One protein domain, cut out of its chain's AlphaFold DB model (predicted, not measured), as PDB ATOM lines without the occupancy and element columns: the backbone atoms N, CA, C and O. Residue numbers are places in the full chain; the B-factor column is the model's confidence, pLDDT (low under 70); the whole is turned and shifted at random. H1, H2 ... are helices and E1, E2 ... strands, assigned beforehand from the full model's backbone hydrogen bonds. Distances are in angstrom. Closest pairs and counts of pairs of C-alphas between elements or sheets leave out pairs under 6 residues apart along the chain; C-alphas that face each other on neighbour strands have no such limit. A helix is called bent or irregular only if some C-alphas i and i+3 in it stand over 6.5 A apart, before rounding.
ATOM      1  N   GLU A  49     105.631 212.842 126.675       95.44
ATOM      2  CA  GLU A  49     105.804 214.017 125.811       95.44
ATOM      3  C   GLU A  49     107.132 213.968 125.039       95.44
ATOM      4  O   GLU A  49     107.199 214.369 123.880       95.44
ATOM      5  N   ILE A  50     108.182 213.402 125.644       94.19
ATOM      6  CA  ILE A  50     109.511 213.283 125.022       94.19
ATOM      7  C   ILE A  50     109.759 211.914 124.369       94.19
ATOM      8  O   ILE A  50     110.766 211.733 123.686       94.19
ATOM      9  N   LEU A  51     108.885 210.926 124.588       91.81
ATOM     10  CA  LEU A  51     109.069 209.580 124.042       91.81
ATOM     11  C   LEU A  51     108.719 209.536 122.554       91.81
ATOM     12  O   LEU A  51     107.556 209.511 122.168       91.81
ATOM     13  N   GLU A  52     109.724 209.418 121.697       92.94
ATOM     14  CA  GLU A  52     109.475 209.279 120.260       92.94
ATOM     15  C   GLU A  52     109.188 207.835 119.844       92.94
ATOM     16  O   GLU A  52     108.350 207.592 118.983       92.94
ATOM     17  N   ASN A  53     109.873 206.853 120.437       92.69
ATOM     18  CA  ASN A  53     109.827 205.463 119.983       92.69
ATOM     19  C   ASN A  53     109.427 204.516 121.118       92.69
ATOM     20  O   ASN A  53     110.174 204.325 122.077       92.69
ATOM     21  N   ILE A  54     108.277 203.859 120.968       93.94
ATOM     22  CA  ILE A  54     107.740 202.876 121.911       93.94
ATOM     23  C   ILE A  54     107.709 201.513 121.217       93.94
ATOM     24  O   ILE A  54     106.929 201.278 120.294       93.94
ATOM     25  N   ASN A  55     108.565 200.592 121.663       92.56
ATOM     26  CA  ASN A  55     108.629 199.235 121.122       92.56
ATOM     27  C   ASN A  55     107.783 198.283 121.974       92.56
ATOM     28  O   ASN A  55     108.172 197.920 123.082       92.56
ATOM     29  N   LEU A  56     106.647 197.839 121.436       92.38
ATOM     30  CA  LEU A  56     105.765 196.879 122.093       92.38
ATOM     31  C   LEU A  56     106.114 195.457 121.649       92.38
ATOM     32  O   LEU A  56     105.765 195.038 120.545       92.38
ATOM     33  N   LEU A  57     106.805 194.711 122.512       89.81
ATOM     34  CA  LEU A  57     107.154 193.309 122.273       89.81
ATOM     35  C   LEU A  57     106.012 192.402 122.740       89.81
ATOM     36  O   LEU A  57     105.725 192.339 123.933       89.81
ATOM     37  N   SER A  58     105.371 191.686 121.817       85.00
ATOM     38  CA  SER A  58     104.231 190.822 122.150       85.00
ATOM     39  C   SER A  58     104.147 189.560 121.289       85.00
ATOM     40  O   SER A  58     104.968 189.337 120.398       85.00
ATOM     41  N   ASP A  59     103.174 188.698 121.581       82.88
ATOM     42  CA  ASP A  59     102.761 187.586 120.713       82.88
ATOM     43  C   ASP A  59     101.801 188.030 119.587       82.88
ATOM     44  O   ASP A  59     101.461 187.227 118.707       82.88
ATOM     45  N   ALA A  60     101.433 189.319 119.582       80.38
ATOM     46  CA  ALA A  60     100.425 189.946 118.735       80.38
ATOM     47  C   ALA A  60      99.003 189.378 118.927       80.38
ATOM     48  O   ALA A  60      98.221 189.338 117.978       80.38
ATOM     49  N   GLY A  61      98.650 188.939 120.142       85.12
ATOM     50  CA  GLY A  61      97.266 188.589 120.471       85.12
ATOM     51  C   GLY A  61      96.305 189.770 120.272       85.12
ATOM     52  O   GLY A  61      96.666 190.922 120.515       85.12
ATOM     53  N   SER A  62      95.061 189.496 119.860       88.94
ATOM     54  CA  SER A  62      94.080 190.535 119.495       88.94
ATOM     55  C   SER A  62      93.861 191.589 120.584       88.94
ATOM     56  O   SER A  62      93.747 192.767 120.264       88.94
ATOM     57  N   TRP A  63      93.874 191.189 121.860       89.00
ATOM     58  CA  TRP A  63      93.708 192.100 122.999       89.00
ATOM     59  C   TRP A  63      94.897 193.062 123.196       89.00
ATOM     60  O   TRP A  63      94.737 194.164 123.718       89.00
ATOM     61  N   ILE A  64      96.106 192.663 122.782       89.88
ATOM     62  CA  ILE A  64      97.293 193.528 122.818       89.88
ATOM     63  C   ILE A  64      97.200 194.535 121.680       89.88
ATOM     64  O   ILE A  64      97.403 195.728 121.888       89.88
ATOM     65  N   LEU A  65      96.857 194.057 120.482       90.50
ATOM     66  CA  LEU A  65      96.728 194.907 119.301       90.50
ATOM     67  C   LEU A  65      95.638 195.970 119.483       90.50
ATOM     68  O   LEU A  65      95.848 197.112 119.086       90.50
ATOM     69  N   SER A  66      94.514 195.619 120.118       91.00
ATOM     70  CA  SER A  66      93.398 196.545 120.334       91.00
ATOM     71  C   SER A  66      93.722 197.705 121.277       91.00
ATOM     72  O   SER A  66      93.115 198.758 121.137       91.00
ATOM     73  N   GLY A  67      94.653 197.530 122.222       91.56
ATOM     74  CA  GLY A  67      95.048 198.588 123.164       91.56
ATOM     75  C   GLY A  67      96.396 199.245 122.860       91.56
ATOM     76  O   GLY A  67      96.750 200.237 123.485       91.56
ATOM     77  N   ALA A  68      97.155 198.760 121.871       92.81
ATOM     78  CA  ALA A  68      98.480 199.300 121.550       92.81
ATOM     79  C   ALA A  68      98.463 200.799 121.190       92.81
ATOM     80  O   ALA A  68      99.457 201.495 121.397       92.81
ATOM     81  N   SER A  69      97.348 201.309 120.658       92.56
ATOM     82  CA  SER A  69      97.171 202.735 120.367       92.56
ATOM     83  C   SER A  69      97.070 203.606 121.614       92.56
ATOM     84  O   SER A  69      97.358 204.792 121.513       92.56
ATOM     85  N   GLU A  70      96.709 203.052 122.775       93.62
ATOM     86  CA  GLU A  70      96.621 203.812 124.030       93.62
ATOM     87  C   GLU A  70      97.985 204.373 124.462       93.62
ATOM     88  O   GLU A  70      98.056 205.406 125.117       93.62
ATOM     89  N   LEU A  71      99.082 203.758 124.009       94.19
ATOM     90  CA  LEU A  71     100.450 204.244 124.216       94.19
ATOM     91  C   LEU A  71     100.782 205.517 123.416       94.19
ATOM     92  O   LEU A  71     101.841 206.105 123.629       94.19
ATOM     93  N   LYS A  72      99.923 205.942 122.480       94.81
ATOM     94  CA  LYS A  72     100.102 207.170 121.691       94.81
ATOM     95  C   LYS A  72      99.411 208.355 122.364       94.81
ATOM     96  O   LYS A  72      98.404 208.850 121.863       94.81
ATOM     97  N   LEU A  73      99.945 208.797 123.499       94.81
ATOM     98  CA  LEU A  73      99.403 209.953 124.221       94.81
ATOM     99  C   LEU A  73      99.699 211.279 123.503       94.81
ATOM    100  O   LEU A  73      98.880 212.194 123.539       94.81
ATOM    101  N   TYR A  74     100.839 211.359 122.817       96.25
ATOM    102  CA  TYR A  74     101.287 212.526 122.062       96.25
ATOM    103  C   TYR A  74     101.550 212.167 120.595       96.25
ATOM    104  O   TYR A  74     101.812 211.015 120.245       96.25
ATOM    105  N   THR A  75     101.499 213.168 119.715       94.12
ATOM    106  CA  THR A  75     101.633 212.992 118.257       94.12
ATOM    107  C   THR A  75     103.002 212.464 117.828       94.12
ATOM    108  O   THR A  75     103.101 211.792 116.802       94.12
ATOM    109  N   ASN A  76     104.047 212.727 118.612       95.69
ATOM    110  CA  ASN A  76     105.397 212.213 118.399       95.69
ATOM    111  C   ASN A  76     105.579 210.761 118.874       95.69
ATOM    112  O   ASN A  76     106.573 210.138 118.509       95.69
ATOM    113  N   ASN A  77     104.644 210.191 119.645       95.81
ATOM    114  CA  ASN A  77     104.752 208.815 120.128       95.81
ATOM    115  C   ASN A  77     104.538 207.818 118.980       95.81
ATOM    116  O   ASN A  77     103.414 207.519 118.560       95.81
ATOM    117  N   LYS A  78     105.627 207.227 118.492       95.12
ATOM    118  CA  LYS A  78     105.594 206.150 117.508       95.12
ATOM    119  C   LYS A  78     105.608 204.797 118.205       95.12
ATOM    120  O   LYS A  78     106.622 204.361 118.742       95.12
ATOM    121  N   VAL A  79     104.479 204.098 118.137       94.69
ATOM    122  CA  VAL A  79     104.358 202.719 118.627       94.69
ATOM    123  C   VAL A  79     104.691 201.743 117.502       94.69
ATOM    124  O   VAL A  79     103.979 201.690 116.497       94.69
ATOM    125  N   THR A  80     105.743 200.952 117.697       92.88
ATOM    126  CA  THR A  80     106.110 199.829 116.827       92.88
ATOM    127  C   THR A  80     105.786 198.524 117.539       92.88
ATOM    128  O   THR A  80     106.328 198.232 118.608       92.88
ATOM    129  N   ILE A  81     104.906 197.725 116.938       90.75
ATOM    130  CA  ILE A  81     104.560 196.401 117.450       90.75
ATOM    131  C   ILE A  81     105.551 195.399 116.874       90.75
ATOM    132  O   ILE A  81     105.628 195.210 115.663       90.75
ATOM    133  N   ASN A  82     106.294 194.746 117.757       88.25
ATOM    134  CA  ASN A  82     107.315 193.778 117.403       88.25
ATOM    135  C   ASN A  82     106.916 192.401 117.939       88.25
ATOM    136  O   ASN A  82     106.568 192.251 119.113       88.25
ATOM    137  N   THR A  83     107.007 191.370 117.098       84.88
ATOM    138  CA  THR A  83     106.937 189.992 117.599       84.88
ATOM    139  C   THR A  83     108.303 189.634 118.162       84.88
ATOM    140  O   THR A  83     109.305 189.750 117.459       84.88
ATOM    141  N   CYS A  84     108.376 189.223 119.428       79.44
ATOM    142  CA  CYS A  84     109.667 188.845 119.995       79.44
ATOM    143  C   CYS A  84     110.193 187.553 119.348       79.44
ATOM    144  O   CYS A  84     109.416 186.686 118.940       79.44
ATOM    145  N   GLU A  85     111.517 187.404 119.294       83.50
ATOM    146  CA  GLU A  85     112.182 186.258 118.661       83.50
ATOM    147  C   GLU A  85     111.648 184.914 119.178       83.50
ATOM    148  O   GLU A  85     111.434 183.983 118.408       83.50
ATOM    149  N   PHE A  86     111.369 184.824 120.479       85.62
ATOM    150  CA  PHE A  86     110.786 183.631 121.085       85.62
ATOM    151  C   PHE A  86     109.430 183.262 120.463       85.62
ATOM    152  O   PHE A  86     109.230 182.110 120.075       85.62
ATOM    153  N   HIS A  87     108.520 184.227 120.306       85.56
ATOM    154  CA  HIS A  87     107.220 183.986 119.676       85.56
ATOM    155  C   HIS A  87     107.353 183.685 118.179       85.56
ATOM    156  O   HIS A  87     106.590 182.870 117.664       85.56
ATOM    157  N   VAL A  88     108.337 184.275 117.491       87.69
ATOM    158  CA  VAL A  88     108.665 183.911 116.102       87.69
ATOM    159  C   VAL A  88     109.056 182.433 116.020       87.69
ATOM    160  O   VAL A  88     108.415 181.678 115.286       87.69
ATOM    161  N   LYS A  89     110.004 181.974 116.851       89.00
ATOM    162  CA  LYS A  89     110.402 180.552 116.914       89.00
ATOM    163  C   LYS A  89     109.219 179.645 117.226       89.00
ATOM    164  O   LYS A  89     109.064 178.596 116.609       89.00
ATOM    165  N   GLN A  90     108.362 180.037 118.167       88.94
ATOM    166  CA  GLN A  90     107.165 179.265 118.498       88.94
ATOM    167  C   GLN A  90     106.190 179.155 117.322       88.94
ATOM    168  O   GLN A  90     105.668 178.068 117.083       88.94
ATOM    169  N   LYS A  91     105.948 180.243 116.580       88.88
ATOM    170  CA  LYS A  91     105.075 180.227 115.397       88.88
ATOM    171  C   LYS A  91     105.649 179.332 114.295       88.88
ATOM    172  O   LYS A  91     104.913 178.505 113.771       88.88
ATOM    173  N   ILE A  92     106.954 179.416 114.025       91.56
ATOM    174  CA  ILE A  92     107.650 178.538 113.065       91.56
ATOM    175  C   ILE A  92     107.562 177.064 113.493       91.56
ATOM    176  O   ILE A  92     107.282 176.185 112.685       91.56
ATOM    177  N   ASN A  93     107.744 176.768 114.782       91.69
ATOM    178  CA  ASN A  93     107.629 175.399 115.291       91.69
ATOM    179  C   ASN A  93     106.204 174.835 115.179       91.69
ATOM    180  O   ASN A  93     106.044 173.629 115.017       91.69
ATOM    181  N   ARG A  94     105.179 175.689 115.289       91.31
ATOM    182  CA  ARG A  94     103.763 175.295 115.219       91.31
ATOM    183  C   ARG A  94     103.211 175.248 113.795       91.31
ATOM    184  O   ARG A  94     102.183 174.612 113.596       91.31
ATOM    185  N   SER A  95     103.846 175.912 112.830       92.31
ATOM    186  CA  SER A  95     103.351 175.966 111.449       92.31
ATOM    187  C   SER A  95     103.536 174.650 110.695       92.31
ATOM    188  O   SER A  95     102.800 174.387 109.749       92.31
ATOM    189  N   THR A  96     104.499 173.818 111.100       93.38
ATOM    190  CA  THR A  96     104.739 172.509 110.484       93.38
ATOM    191  C   THR A  96     105.459 171.544 111.427       93.38
ATOM    192  O   THR A  96     106.295 171.940 112.247       93.38
ATOM    193  N   THR A  97     105.171 170.250 111.289       93.94
ATOM    194  CA  THR A  97     105.916 169.158 111.935       93.94
ATOM    195  C   THR A  97     107.137 168.717 111.115       93.94
ATOM    196  O   THR A  97     108.095 168.212 111.708       93.94
ATOM    197  N   ASP A  98     107.164 168.996 109.806       96.62
ATOM    198  CA  ASP A  98     108.270 168.703 108.884       96.62
ATOM    199  C   ASP A  98     109.522 169.521 109.239       96.62
ATOM    200  O   ASP A  98     109.476 170.747 109.373       96.62
ATOM    201  N   LYS A  99     110.656 168.836 109.417       95.50
ATOM    202  CA  LYS A  99     111.918 169.462 109.832       95.50
ATOM    203  C   LYS A  99     112.568 170.292 108.725       95.50
ATOM    204  O   LYS A  99     113.088 171.361 109.032       95.50
ATOM    205  N   GLU A 100     112.543 169.830 107.479       95.94
ATOM    206  CA  GLU A 100     113.160 170.542 106.355       95.94
ATOM    207  C   GLU A 100     112.366 171.796 106.009       95.94
ATOM    208  O   GLU A 100     112.944 172.868 105.826       95.94
ATOM    209  N   LEU A 101     111.034 171.694 105.980       94.81
ATOM    210  CA  LEU A 101     110.175 172.854 105.753       94.81
ATOM    211  C   LEU A 101     110.328 173.884 106.878       94.81
ATOM    212  O   LEU A 101     110.416 175.081 106.608       94.81
ATOM    213  N   ARG A 102     110.413 173.433 108.135       95.75
ATOM    214  CA  ARG A 102     110.666 174.320 109.275       95.75
ATOM    215  C   ARG A 102     111.988 175.074 109.134       95.75
ATOM    216  O   ARG A 102     112.013 176.271 109.405       95.75
ATOM    217  N   GLN A 103     113.054 174.394 108.707       94.00
ATOM    218  CA  GLN A 103     114.358 175.025 108.501       94.00
ATOM    219  C   GLN A 103     114.296 176.073 107.386       94.00
ATOM    220  O   GLN A 103     114.693 177.208 107.609       94.00
ATOM    221  N   LYS A 104     113.674 175.744 106.245       95.56
ATOM    222  CA  LYS A 104     113.475 176.700 105.142       95.56
ATOM    223  C   LYS A 104     112.720 177.957 105.583       95.56
ATOM    224  O   LYS A 104     113.070 179.053 105.168       95.56
ATOM    225  N   ILE A 105     111.690 177.813 106.422       93.25
ATOM    226  CA  ILE A 105     110.959 178.964 106.975       93.25
ATOM    227  C   ILE A 105     111.864 179.780 107.907       93.25
ATOM    228  O   ILE A 105     111.845 181.006 107.845       93.25
ATOM    229  N   ALA A 106     112.644 179.123 108.770       91.25
ATOM    230  CA  ALA A 106     113.563 179.806 109.675       91.25
ATOM    231  C   ALA A 106     114.623 180.619 108.912       91.25
ATOM    232  O   ALA A 106     114.828 181.777 109.256       91.25
ATOM    233  N   ASP A 107     115.206 180.060 107.851       92.75
ATOM    234  CA  ASP A 107     116.246 180.710 107.035       92.75
ATOM    235  C   ASP A 107     115.744 181.942 106.255       92.75
ATOM    236  O   ASP A 107     116.538 182.756 105.801       92.75
ATOM    237  N   ILE A 108     114.427 182.085 106.062       91.56
ATOM    238  CA  ILE A 108     113.821 183.281 105.444       91.56
ATOM    239  C   ILE A 108     113.629 184.399 106.477       91.56
ATOM    240  O   ILE A 108     113.616 185.581 106.135       91.56
ATOM    241  N   VAL A 109     113.396 184.024 107.734       84.75
ATOM    242  CA  VAL A 109     113.015 184.946 108.810       84.75
ATOM    243  C   VAL A 109     114.234 185.479 109.572       84.75
ATOM    244  O   VAL A 109     114.160 186.587 110.106       84.75
ATOM    245  N   TYR A 110     115.314 184.697 109.642       81.56
ATOM    246  CA  TYR A 110     116.573 185.017 110.326       81.56
ATOM    247  C   TYR A 110     117.687 185.356 109.343       81.56
ATOM    248  O   TYR A 110     118.475 186.270 109.680       81.56
TER     249      TYR A 110
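What this domain is: This is residues 49 to 110 of the 110 residues of an uncharacterized protein of Clostridium sp. CAG:451 (UniProt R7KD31). Two small lobes sit end to end: in one, helix H1 packs over one face of a two-stranded ribbon, E1 and E2, whose other face is bare; in the other, H2 and H3 fold into a helical hairpin. E2 leads into H2, joining the lobes. The printed part has 62 residues with three named helices and two named strands, in the order E1, H1, E2, H2, H3; the sheet, E1 then E2, is parallel, and the class is mixed, helices and strands. It is a rod of 48 by 22 by 13 A, only just loose, close to extended, with a radius of gyration of the C-alphas of 15.5 A.

How they stand to each other: E1, residues 53 to 58, and E2, residues 78 to 83, are parallel at 26 degrees, with N 56 and O 80 2.9 A apart, within hydrogen-bond range. With H1, residues 62 to 71, they make a strand-helix-strand unit, a helix between two parallel neighbour strands, with a right-handed crossover. The closest C-alphas of H1 and E2, Leu 71 and Val 79, are 7.0 A apart. H2, residues 85 to 95, and H3, residues 99 to 109, form a helical hairpin: they touch, closest at the C-alphas of Ile 92 and Arg 102, 6.4 A, at a steep tilt of 39 degrees, opposite ways. H1 is apart from H2 and H3. Every O i to N i+4 pair is within hydrogen-bond range in H2 and H3; H1 has 2 of 6, and 5 of 7 O i to N i+3 pairs.

Where its parts are: E1 begins at C-alpha 53 (109.827, 205.463, 119.983) and spans 15.8 A. H1, also 15.8 A, is irregular: C-alphas 66 and 69 are 7.2 A apart. E2 spans 16.2 A, H2 15.4 A and H3 15.6 A, ending at C-alpha 109 (113.015, 184.946, 108.810).

The domain as a whole: The C-alphas of Glu 49 and Asp 98 are farthest apart, 48.4 A. The printed part has no cut and no long link. Its mean pLDDT is 91.1; no printed residue is under 70.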